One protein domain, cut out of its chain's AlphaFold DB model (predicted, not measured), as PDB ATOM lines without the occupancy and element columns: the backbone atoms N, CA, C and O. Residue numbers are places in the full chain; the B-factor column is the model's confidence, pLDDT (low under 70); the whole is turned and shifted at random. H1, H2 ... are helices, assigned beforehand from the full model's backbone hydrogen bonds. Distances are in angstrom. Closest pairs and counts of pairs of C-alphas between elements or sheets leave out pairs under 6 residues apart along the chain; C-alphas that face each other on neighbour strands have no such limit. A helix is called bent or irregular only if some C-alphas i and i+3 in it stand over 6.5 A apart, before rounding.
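AT A GLANCE: This is residues 4 to 77 of the 405 residues of an uncharacterized protein of Bacillus thuringiensis DB27 (UniProt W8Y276). Four helices form a compact bundle: H3 and H4 fold back at a corner, and H1 and H2 pack on this pair from opposite sides. Residues 56 to 61, at the corner, stick out. The printed part has 74 residues, four helices in order H1 to H4 and no named strand: all helix. The radius of gyration of the C-alphas is 11.2 A; spans are 33 by 23 by 20 A.

IN THESE COORDINATES: H1, residues 4 to 14, begins at C-alpha 4 (20.736, -18.302, -1.730). H2 is residues 19 to 34, 21.8 A; H3, 44 to 57, 20.3 A; H4, 59 to 75, 24.3 A, ends at C-alpha 75 (35.496, -14.808, 13.894). H4 is irregular: C-alphas 60 and 63 are 7.6 A apart.

HOW THE PARTS SIT: H1 touches H4, closest C-alphas Arg 13 and Leu 73, 6.5 A. H2 touches H4, closest C-alphas Lys 22 and Leu 73, 6.1 A. H3 and H4 only just touch, only at the corner, with 3 pairs of C-alphas within 8 A; the closest are those of Ile 55 and Glu 62, 5.3 A. Every O i to N i+4 pair is within hydrogen-bond range in H1, H2 and H3, and 11 of 13 in H4.

THE WHOLE: The printed part has no cut and no long link. Residues 70 to 77 are among those under pLDDT 70.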
ATOM      1  N   ALA A   4      20.436 -19.551  -1.031       63.69
ATOM      2  CA  ALA A   4      20.736 -18.302  -1.730       63.69
ATOM      3  C   ALA A   4      21.370 -17.220  -0.824       63.69
ATOM      4  O   ALA A   4      22.294 -16.522  -1.244       63.69
ATOM      5  N   LEU A   5      20.921 -17.094   0.432       62.09
ATOM      6  CA  LEU A   5      21.468 -16.151   1.412       62.09
ATOM      7  C   LEU A   5      22.868 -16.574   1.884       62.09
ATOM      8  O   LEU A   5      23.739 -15.718   2.071       62.09
ATOM      9  N   LEU A   6      23.105 -17.884   2.018       67.50
ATOM     10  CA  LEU A   6      24.432 -18.445   2.280       67.50
ATOM     11  C   LEU A   6      25.385 -18.110   1.129       67.50
ATOM     12  O   LEU A   6      26.446 -17.542   1.369       67.50
ATOM     13  N   GLN A   7      24.971 -18.362  -0.116       74.12
ATOM     14  CA  GLN A   7      25.742 -18.045  -1.321       74.12
ATOM     15  C   GLN A   7      26.135 -16.566  -1.381       74.12
ATOM     16  O   GLN A   7      27.300 -16.222  -1.596       74.12
ATOM     17  N   GLN A   8      25.169 -15.677  -1.147       74.75
ATOM     18  CA  GLN A   8      25.397 -14.235  -1.162       74.75
ATOM     19  C   GLN A   8      26.348 -13.798  -0.037       74.75
ATOM     20  O   GLN A   8      27.247 -12.980  -0.259       74.75
ATOM     21  N   THR A   9      26.187 -14.363   1.162       68.00
ATOM     22  CA  THR A   9      27.029 -14.054   2.325       68.00
ATOM     23  C   THR A   9      28.450 -14.568   2.131       68.00
ATOM     24  O   THR A   9      29.399 -13.813   2.342       68.00
ATOM     25  N   PHE A  10      28.609 -15.803   1.661       77.62
ATOM     26  CA  PHE A  10      29.895 -16.434   1.381       77.62
ATOM     27  C   PHE A  10      30.674 -15.635   0.331       77.62
ATOM     28  O   PHE A  10      31.784 -15.173   0.598       77.62
ATOM     29  N   ASN A  11      30.042 -15.322  -0.805       77.31
ATOM     30  CA  ASN A  11      30.649 -14.521  -1.871       77.31
ATOM     31  C   ASN A  11      31.044 -13.108  -1.425       77.31
ATOM     32  O   ASN A  11      32.043 -12.563  -1.898       77.31
ATOM     33  N   LYS A  12      30.281 -12.491  -0.516       76.44
ATOM     34  CA  LYS A  12      30.615 -11.171   0.032       76.44
ATOM     35  C   LYS A  12      31.750 -11.242   1.056       76.44
ATOM     36  O   LYS A  12      32.590 -10.347   1.089       76.44
ATOM     37  N   ARG A  13      31.763 -12.267   1.913       70.88
ATOM     38  CA  ARG A  13      32.628 -12.345   3.104       70.88
ATOM     39  C   ARG A  13      33.956 -13.049   2.863       70.88
ATOM     40  O   ARG A  13      34.906 -12.755   3.588       70.88
ATOM     41  N   VAL A  14      34.047 -13.928   1.867       76.06
ATOM     42  CA  VAL A  14      35.309 -14.568   1.471       76.06
ATOM     43  C   VAL A  14      36.262 -13.560   0.832       76.06
ATOM     44  O   VAL A  14      37.460 -13.675   1.025       76.06
ATOM     45  N   LYS A  15      35.770 -12.530   0.134       69.81
ATOM     46  CA  LYS A  15      36.618 -11.537  -0.551       69.81
ATOM     47  C   LYS A  15      37.522 -10.737   0.405       69.81
ATOM     48  O   LYS A  15      37.235 -10.589   1.595       69.81
ATOM     49  N   GLY A  16      38.598 -10.173  -0.149       65.12
ATOM     50  CA  GLY A  16      39.548  -9.302   0.555       65.12
ATOM     51  C   GLY A  16      40.907  -9.960   0.840       65.12
ATOM     52  O   GLY A  16      41.153 -11.085   0.404       65.12
ATOM     53  N   PRO A  17      41.802  -9.284   1.585       53.88
ATOM     54  CA  PRO A  17      43.192  -9.723   1.785       53.88
ATOM     55  C   PRO A  17      43.327 -11.080   2.500       53.88
ATOM     56  O   PRO A  17      44.333 -11.763   2.341       53.88
ATOM     57  N   ASN A  18      42.294 -11.515   3.230       62.62
ATOM     58  CA  ASN A  18      42.262 -12.797   3.944       62.62
ATOM     59  C   ASN A  18      41.505 -13.912   3.194       62.62
ATOM     60  O   ASN A  18      41.239 -14.959   3.781       62.62
ATOM     61  N   ALA A  19      41.153 -13.724   1.917       72.56
ATOM     62  CA  ALA A  19      40.307 -14.663   1.171       72.56
ATOM     63  C   ALA A  19      40.851 -16.091   1.131       72.56
ATOM     64  O   ALA A  19      40.144 -17.043   1.453       72.56
ATOM     65  N   ARG A  20      42.141 -16.230   0.816       70.12
ATOM     66  CA  ARG A  20      42.803 -17.536   0.741       70.12
ATOM     67  C   ARG A  20      42.819 -18.248   2.094       70.12
ATOM     68  O   ARG A  20      42.580 -19.445   2.161       70.12
ATOM     69  N   LYS A  21      43.029 -17.494   3.177       65.69
ATOM     70  CA  LYS A  21      43.029 -18.018   4.548       65.69
ATOM     71  C   LYS A  21      41.619 -18.443   4.999       65.69
ATOM     72  O   LYS A  21      41.461 -19.442   5.697       65.69
ATOM     73  N   LYS A  22      40.577 -17.717   4.574       73.56
ATOM     74  CA  LYS A  22      39.165 -18.078   4.803       73.56
ATOM     75  C   LYS A  22      38.779 -19.371   4.089       73.56
ATOM     76  O   LYS A  22      38.223 -20.253   4.730       73.56
ATOM     77  N   LEU A  23      39.109 -19.493   2.802       80.94
ATOM     78  CA  LEU A  23      38.848 -20.708   2.019       80.94
ATOM     79  C   LEU A  23      39.588 -21.918   2.593       80.94
ATOM     80  O   LEU A  23      38.993 -22.977   2.741       80.94
ATOM     81  N   PHE A  24      40.840 -21.729   3.009       75.06
ATOM     82  CA  PHE A  24      41.612 -22.753   3.706       75.06
ATOM     83  C   PHE A  24      40.912 -23.248   4.978       75.06
ATOM     84  O   PHE A  24      40.673 -24.437   5.129       75.06
ATOM     85  N   ALA A  25      40.497 -22.325   5.849       69.69
ATOM     86  CA  ALA A  25      39.802 -22.662   7.089       69.69
ATOM     87  C   ALA A  25      38.466 -23.392   6.864       69.69
ATOM     88  O   ALA A  25      38.078 -24.213   7.688       69.69
ATOM     89  N   ILE A  26      37.769 -23.074   5.772       81.56
ATOM     90  CA  ILE A  26      36.542 -23.766   5.367       81.56
ATOM     91  C   ILE A  26      36.862 -25.167   4.837       81.56
ATOM     92  O   ILE A  26      36.170 -26.105   5.214       81.56
ATOM     93  N   SER A  27      37.907 -25.320   4.014       80.31
ATOM     94  CA  SER A  27      38.366 -26.633   3.535       80.31
ATOM     95  C   SER A  27      38.723 -27.552   4.705       80.31
ATOM     96  O   SER A  27      38.207 -28.662   4.786       80.31
ATOM     97  N   ASP A  28      39.510 -27.058   5.669       72.25
ATOM     98  CA  ASP A  28      39.899 -27.844   6.846       72.25
ATOM     99  C   ASP A  28      38.680 -28.288   7.669       72.25
ATOM    100  O   ASP A  28      38.604 -29.438   8.085       72.25
ATOM    101  N   TYR A  29      37.709 -27.394   7.886       79.62
ATOM    102  CA  TYR A  29      36.493 -27.718   8.633       79.62
ATOM    103  C   TYR A  29      35.645 -28.785   7.923       79.62
ATOM    104  O   TYR A  29      35.181 -29.725   8.569       79.62
ATOM    105  N   LEU A  30      35.480 -28.668   6.599       81.56
ATOM    106  CA  LEU A  30      34.752 -29.647   5.787       81.56
ATOM    107  C   LEU A  30      35.447 -31.016   5.780       81.56
ATOM    108  O   LEU A  30      34.772 -32.044   5.849       81.56
ATOM    109  N   LEU A  31      36.779 -31.036   5.768       76.56
ATOM    110  CA  LEU A  31      37.557 -32.263   5.880       76.56
ATOM    111  C   LEU A  31      37.418 -32.894   7.274       76.56
ATOM    112  O   LEU A  31      37.154 -34.085   7.384       76.56
ATOM    113  N   GLU A  32      37.552 -32.105   8.340       67.25
ATOM    114  CA  GLU A  32      37.537 -32.586   9.729       67.25
ATOM    115  C   GLU A  32      36.164 -33.122  10.159       67.25
ATOM    116  O   GLU A  32      36.085 -34.164  10.806       67.25
ATOM    117  N   HIS A  33      35.081 -32.435   9.786       73.88
ATOM    118  CA  HIS A  33      33.738 -32.738  10.296       73.88
ATOM    119  C   HIS A  33      32.903 -33.580   9.327       73.88
ATOM    120  O   HIS A  33      31.970 -34.258   9.753       73.88
ATOM    121  N   TYR A  34      33.236 -33.552   8.033       78.81
ATOM    122  CA  TYR A  34      32.434 -34.192   6.986       78.81
ATOM    123  C   TYR A  34      33.262 -35.030   6.005       78.81
ATOM    124  O   TYR A  34      32.695 -35.602   5.076       78.81
ATOM    125  N   ASN A  35      34.582 -35.142   6.212       76.19
ATOM    126  CA  ASN A  35      35.508 -35.886   5.353       76.19
ATOM    127  C   ASN A  35      35.452 -35.456   3.873       76.19
ATOM    128  O   ASN A  35      35.605 -36.275   2.965       76.19
ATOM    129  N   ILE A  36      35.199 -34.165   3.632       81.88
ATOM    130  CA  ILE A  36      35.167 -33.560   2.299       81.88
ATOM    131  C   ILE A  36      36.480 -32.819   2.058       81.88
ATOM    132  O   ILE A  36      36.771 -31.815   2.703       81.88
ATOM    133  N   GLU A  37      37.255 -33.293   1.087       79.06
ATOM    134  CA  GLU A  37      38.515 -32.671   0.696       79.06
ATOM    135  C   GLU A  37      38.297 -31.693  -0.466       79.06
ATOM    136  O   GLU A  37      37.828 -32.069  -1.542       79.06
ATOM    137  N   ILE A  38      38.649 -30.420  -0.262       80.88
ATOM    138  CA  ILE A  38      38.599 -29.391  -1.307       80.88
ATOM    139  C   ILE A  38      39.982 -28.767  -1.453       80.88
ATOM    140  O   ILE A  38      40.548 -28.231  -0.498       80.88
ATOM    141  N   SER A  39      40.518 -28.780  -2.672       75.25
ATOM    142  CA  SER A  39      41.811 -28.157  -2.948       75.25
ATOM    143  C   SER A  39      41.768 -26.638  -2.717       75.25
ATOM    144  O   SER A  39      40.819 -25.929  -3.053       75.25
ATOM    145  N   ILE A  40      42.840 -26.104  -2.137       59.16
ATOM    146  CA  ILE A  40      42.955 -24.693  -1.718       59.16
ATOM    147  C   ILE A  40      43.043 -23.744  -2.925       59.16
ATOM    148  O   ILE A  40      42.815 -22.541  -2.799       59.16
ATOM    149  N   ASN A  41      43.384 -24.282  -4.098       69.06
ATOM    150  CA  ASN A  41      43.472 -23.530  -5.349       69.06
ATOM    151  C   ASN A  41      42.181 -23.609  -6.183       69.06
ATOM    152  O   ASN A  41      42.145 -23.060  -7.283       69.06
ATOM    153  N   GLU A  42      41.148 -24.287  -5.680       75.31
ATOM    154  CA  GLU A  42      39.845 -24.356  -6.336       75.31
ATOM    155  C   GLU A  42      39.133 -23.004  -6.342       75.31
ATOM    156  O   GLU A  42      39.359 -22.134  -5.494       75.31
ATOM    157  N   GLN A  43      38.245 -22.838  -7.316       79.94
ATOM    158  CA  GLN A  43      37.427 -21.639  -7.423       79.94
ATOM    159  C   GLN A  43      36.428 -21.556  -6.260       79.94
ATOM    160  O   GLN A  43      35.986 -22.567  -5.714       79.94
ATOM    161  N   ILE A  44      36.054 -20.333  -5.874       77.94
ATOM    162  CA  ILE A  44      35.093 -20.083  -4.783       77.94
ATOM    163  C   ILE A  44      33.766 -20.801  -5.063       77.94
ATOM    164  O   ILE A  44      33.138 -21.311  -4.133       77.94
ATOM    165  N   GLU A  45      33.357 -20.885  -6.333       81.44
ATOM    166  CA  GLU A  45      32.176 -21.640  -6.744       81.44
ATOM    167  C   GLU A  45      32.246 -23.119  -6.333       81.44
ATOM    168  O   GLU A  45      31.237 -23.654  -5.877       81.44
ATOM    169  N   THR A  46      33.417 -23.763  -6.406       82.44
ATOM    170  CA  THR A  46      33.605 -25.175  -6.026       82.44
ATOM    171  C   THR A  46      33.289 -25.404  -4.545       82.44
ATOM    172  O   THR A  46      32.578 -26.348  -4.200       82.44
ATOM    173  N   TYR A  47      33.738 -24.502  -3.666       85.06
ATOM    174  CA  TYR A  47      33.433 -24.554  -2.229       85.06
ATOM    175  C   TYR A  47      31.934 -24.440  -1.968       85.06
ATOM    176  O   TYR A  47      31.364 -25.200  -1.191       85.06
ATOM    177  N   ILE A  48      31.289 -23.487  -2.637       85.12
ATOM    178  CA  ILE A  48      29.857 -23.245  -2.490       85.12
ATOM    179  C   ILE A  48      29.049 -24.461  -2.952       85.12
ATOM    180  O   ILE A  48      28.103 -24.842  -2.269       85.12
ATOM    181  N   ILE A  49      29.417 -25.070  -4.083       85.31
ATOM    182  CA  ILE A  49      28.741 -26.260  -4.617       85.31
ATOM    183  C   ILE A  49      28.827 -27.415  -3.615       85.31
ATOM    184  O   ILE A  49      27.794 -27.977  -3.264       85.31
ATOM    185  N   GLN A  50      30.019 -27.693  -3.084       85.56
ATOM    186  CA  GLN A  50      30.248 -28.748  -2.090       85.56
ATOM    187  C   GLN A  50      29.450 -28.513  -0.797       85.56
ATOM    188  O   GLN A  50      28.778 -29.414  -0.303       85.56
ATOM    189  N   ILE A  51      29.446 -27.279  -0.279       87.12
ATOM    190  CA  ILE A  51      28.657 -26.912   0.910       87.12
ATOM    191  C   ILE A  51      27.154 -27.075   0.638       87.12
ATOM    192  O   ILE A  51      26.414 -27.571   1.484       87.12
ATOM    193  N   MET A  52      26.684 -26.680  -0.548       84.19
ATOM    194  CA  MET A  52      25.283 -26.834  -0.945       84.19
ATOM    195  C   MET A  52      24.872 -28.301  -1.093       84.19
ATOM    196  O   MET A  52      23.759 -28.654  -0.710       84.19
ATOM    197  N   GLU A  53      25.739 -29.144  -1.650       86.06
ATOM    198  CA  GLU A  53      25.519 -30.588  -1.736       86.06
ATOM    199  C   GLU A  53      25.499 -31.231  -0.349       86.06
ATOM    200  O   GLU A  53      24.594 -32.012  -0.061       86.06
ATOM    201  N   LEU A  54      26.406 -30.831   0.542       85.25
ATOM    202  CA  LEU A  54      26.440 -31.307   1.923       85.25
ATOM    203  C   LEU A  54      25.144 -30.980   2.679       85.25
ATOM    204  O   LEU A  54      24.578 -31.865   3.317       85.25
ATOM    205  N   ILE A  55      24.641 -29.745   2.547       83.56
ATOM    206  CA  ILE A  55      23.360 -29.308   3.134       83.56
ATOM    207  C   ILE A  55      22.187 -30.097   2.551       83.56
ATOM    208  O   ILE A  55      21.295 -30.514   3.282       83.56
ATOM    209  N   ARG A  56      22.168 -30.312   1.230       82.38
ATOM    210  CA  ARG A  56      21.098 -31.084   0.578       82.38
ATOM    211  C   ARG A  56      21.075 -32.538   1.037       82.38
ATOM    212  O   ARG A  56      19.993 -33.103   1.158       82.38
ATOM    213  N   ASN A  57      22.249 -33.119   1.269       81.81
ATOM    214  CA  ASN A  57      22.393 -34.510   1.685       81.81
ATOM    215  C   ASN A  57      22.182 -34.702   3.197       81.81
ATOM    216  O   ASN A  57      21.855 -35.811   3.601       81.81
ATOM    217  N   ASN A  58      22.339 -33.646   4.006       80.44
ATOM    218  CA  ASN A  58      22.192 -33.673   5.469       80.44
ATOM    219  C   ASN A  58      21.410 -32.433   5.964       80.44
ATOM    220  O   ASN A  58      21.981 -31.557   6.628       80.44
ATOM    221  N   PRO A  59      20.116 -32.300   5.615       74.94
ATOM    222  CA  PRO A  59      19.323 -31.104   5.914       74.94
ATOM    223  C   PRO A  59      19.163 -30.833   7.419       74.94
ATOM    224  O   PRO A  59      18.983 -29.688   7.829       74.94
ATOM    225  N   GLU A  60      19.257 -31.861   8.258       72.31
ATOM    226  CA  GLU A  60      19.239 -31.755   9.718       72.31
ATOM    227  C   GLU A  60      20.435 -30.983  10.295       72.31
ATOM    228  O   GLU A  60      20.269 -30.286  11.296       72.31
ATOM    229  N   ASN A  61      21.593 -31.025   9.626       71.12
ATOM    230  CA  ASN A  61      22.827 -30.361  10.059       71.12
ATOM    231  C   ASN A  61      23.012 -28.977   9.415       71.12
ATOM    232  O   ASN A  61      24.017 -28.313   9.657       71.12
ATOM    233  N   GLU A  62      22.054 -28.524   8.594       72.81
ATOM    234  CA  GLU A  62      22.144 -27.264   7.842       72.81
ATOM    235  C   GLU A  62      22.492 -26.078   8.748       72.81
ATOM    236  O   GLU A  62      23.361 -25.276   8.412       72.81
ATOM    237  N   ASN A  63      21.806 -25.940   9.885       61.50
ATOM    238  CA  ASN A  63      21.971 -24.760  10.732       61.50
ATOM    239  C   ASN A  63      23.333 -24.739  11.428       61.50
ATOM    240  O   ASN A  63      23.984 -23.698  11.407       61.50
ATOM    241  N   ASP A  64      23.772 -25.874  11.971       67.50
ATOM    242  CA  ASP A  64      25.052 -25.989  12.677       67.50
ATOM    243  C   ASP A  64      26.217 -25.788  11.702       67.50
ATOM    244  O   ASP A  64      27.110 -24.979  11.949       67.50
ATOM    245  N   LEU A  65      26.135 -26.412  10.521       78.06
ATOM    246  CA  LEU A  65      27.097 -26.222   9.440       78.06
ATOM    247  C   LEU A  65      27.187 -24.752   9.014       78.06
ATOM    248  O   LEU A  65      28.280 -24.209   8.851       78.06
ATOM    249  N   ILE A  66      26.047 -24.090   8.795       74.50
ATOM    250  CA  ILE A  66      26.059 -22.689   8.372       74.50
ATOM    251  C   ILE A  66      26.597 -21.788   9.487       74.50
ATOM    252  O   ILE A  66      27.387 -20.889   9.190       74.50
ATOM    253  N   ASP A  67      26.195 -22.001  10.737       68.81
ATOM    254  CA  ASP A  67      26.667 -21.197  11.863       68.81
ATOM    255  C   ASP A  67      28.184 -21.353  12.042       68.81
ATOM    256  O   ASP A  67      28.887 -20.346  12.150       68.81
ATOM    257  N   ASP A  68      28.722 -22.567  11.934       70.94
ATOM    258  CA  ASP A  68      30.163 -22.830  11.969       70.94
ATOM    259  C   ASP A  68      30.913 -22.177  10.805       70.94
ATOM    260  O   ASP A  68      31.920 -21.493  11.011       70.94
ATOM    261  N   LEU A  69      30.405 -22.303   9.576       77.44
ATOM    262  CA  LEU A  69      30.999 -21.652   8.405       77.44
ATOM    263  C   LEU A  69      30.976 -20.126   8.542       77.44
ATOM    264  O   LEU A  69      31.944 -19.443   8.192       77.44
ATOM    265  N   LEU A  70      29.897 -19.561   9.084       68.38
ATOM    266  CA  LEU A  70      29.808 -18.133   9.369       68.38
ATOM    267  C   LEU A  70      30.754 -17.723  10.499       68.38
ATOM    268  O   LEU A  70      31.341 -16.643  10.407       68.38
ATOM    269  N   ASN A  71      30.947 -18.549  11.523       64.88
ATOM    270  CA  ASN A  71      31.932 -18.314  12.576       64.88
ATOM    271  C   ASN A  71      33.351 -18.342  11.993       64.88
ATOM    272  O   ASN A  71      34.136 -17.432  12.242       64.88
ATOM    273  N   ILE A  72      33.673 -19.282  11.106       68.75
ATOM    274  CA  ILE A  72      34.967 -19.311  10.408       68.75
ATOM    275  C   ILE A  72      35.169 -18.039   9.569       68.75
ATOM    276  O   ILE A  72      36.234 -17.416   9.611       68.75
ATOM    277  N   LEU A  73      34.138 -17.612   8.835       67.00
ATOM    278  CA  LEU A  73      34.193 -16.427   7.975       67.00
ATOM    279  C   LEU A  73      34.267 -15.102   8.751       67.00
ATOM    280  O   LEU A  73      34.850 -14.142   8.234       67.00
ATOM    281  N   ASN A  74      33.666 -15.031   9.945       59.44
ATOM    282  CA  ASN A  74      33.519 -13.796  10.722       59.44
ATOM    283  C   ASN A  74      34.454 -13.698  11.939       59.44
ATOM    284  O   ASN A  74      34.901 -12.595  12.241       59.44
ATOM    285  N   ASP A  75      34.742 -14.800  12.633       54.41
ATOM    286  CA  ASP A  75      35.496 -14.808  13.894       54.41
ATOM    287  C   ASP A  75      36.984 -15.132  13.708       54.41
ATOM    288  O   ASP A  75      37.810 -14.528  14.387       54.41
ATOM    289  N   ARG A  76      37.362 -15.998  12.751       51.66
ATOM    290  CA  ARG A  76      38.783 -16.353  12.516       51.66
ATOM    291  C   ARG A  76      39.589 -15.221  11.856       51.66
ATOM    292  O   ARG A  76      40.809 -15.185  11.974       51.66
ATOM    293  N   TYR A  77      38.905 -14.280  11.196       53.78
ATOM    294  CA  TYR A  77      39.485 -13.104  10.527       53.78
ATOM    295  C   TYR A  77      38.658 -11.842  10.805       53.78
ATOM    296  O   TYR A  77      38.315 -11.106   9.872       53.78
TER     297      TYR A  77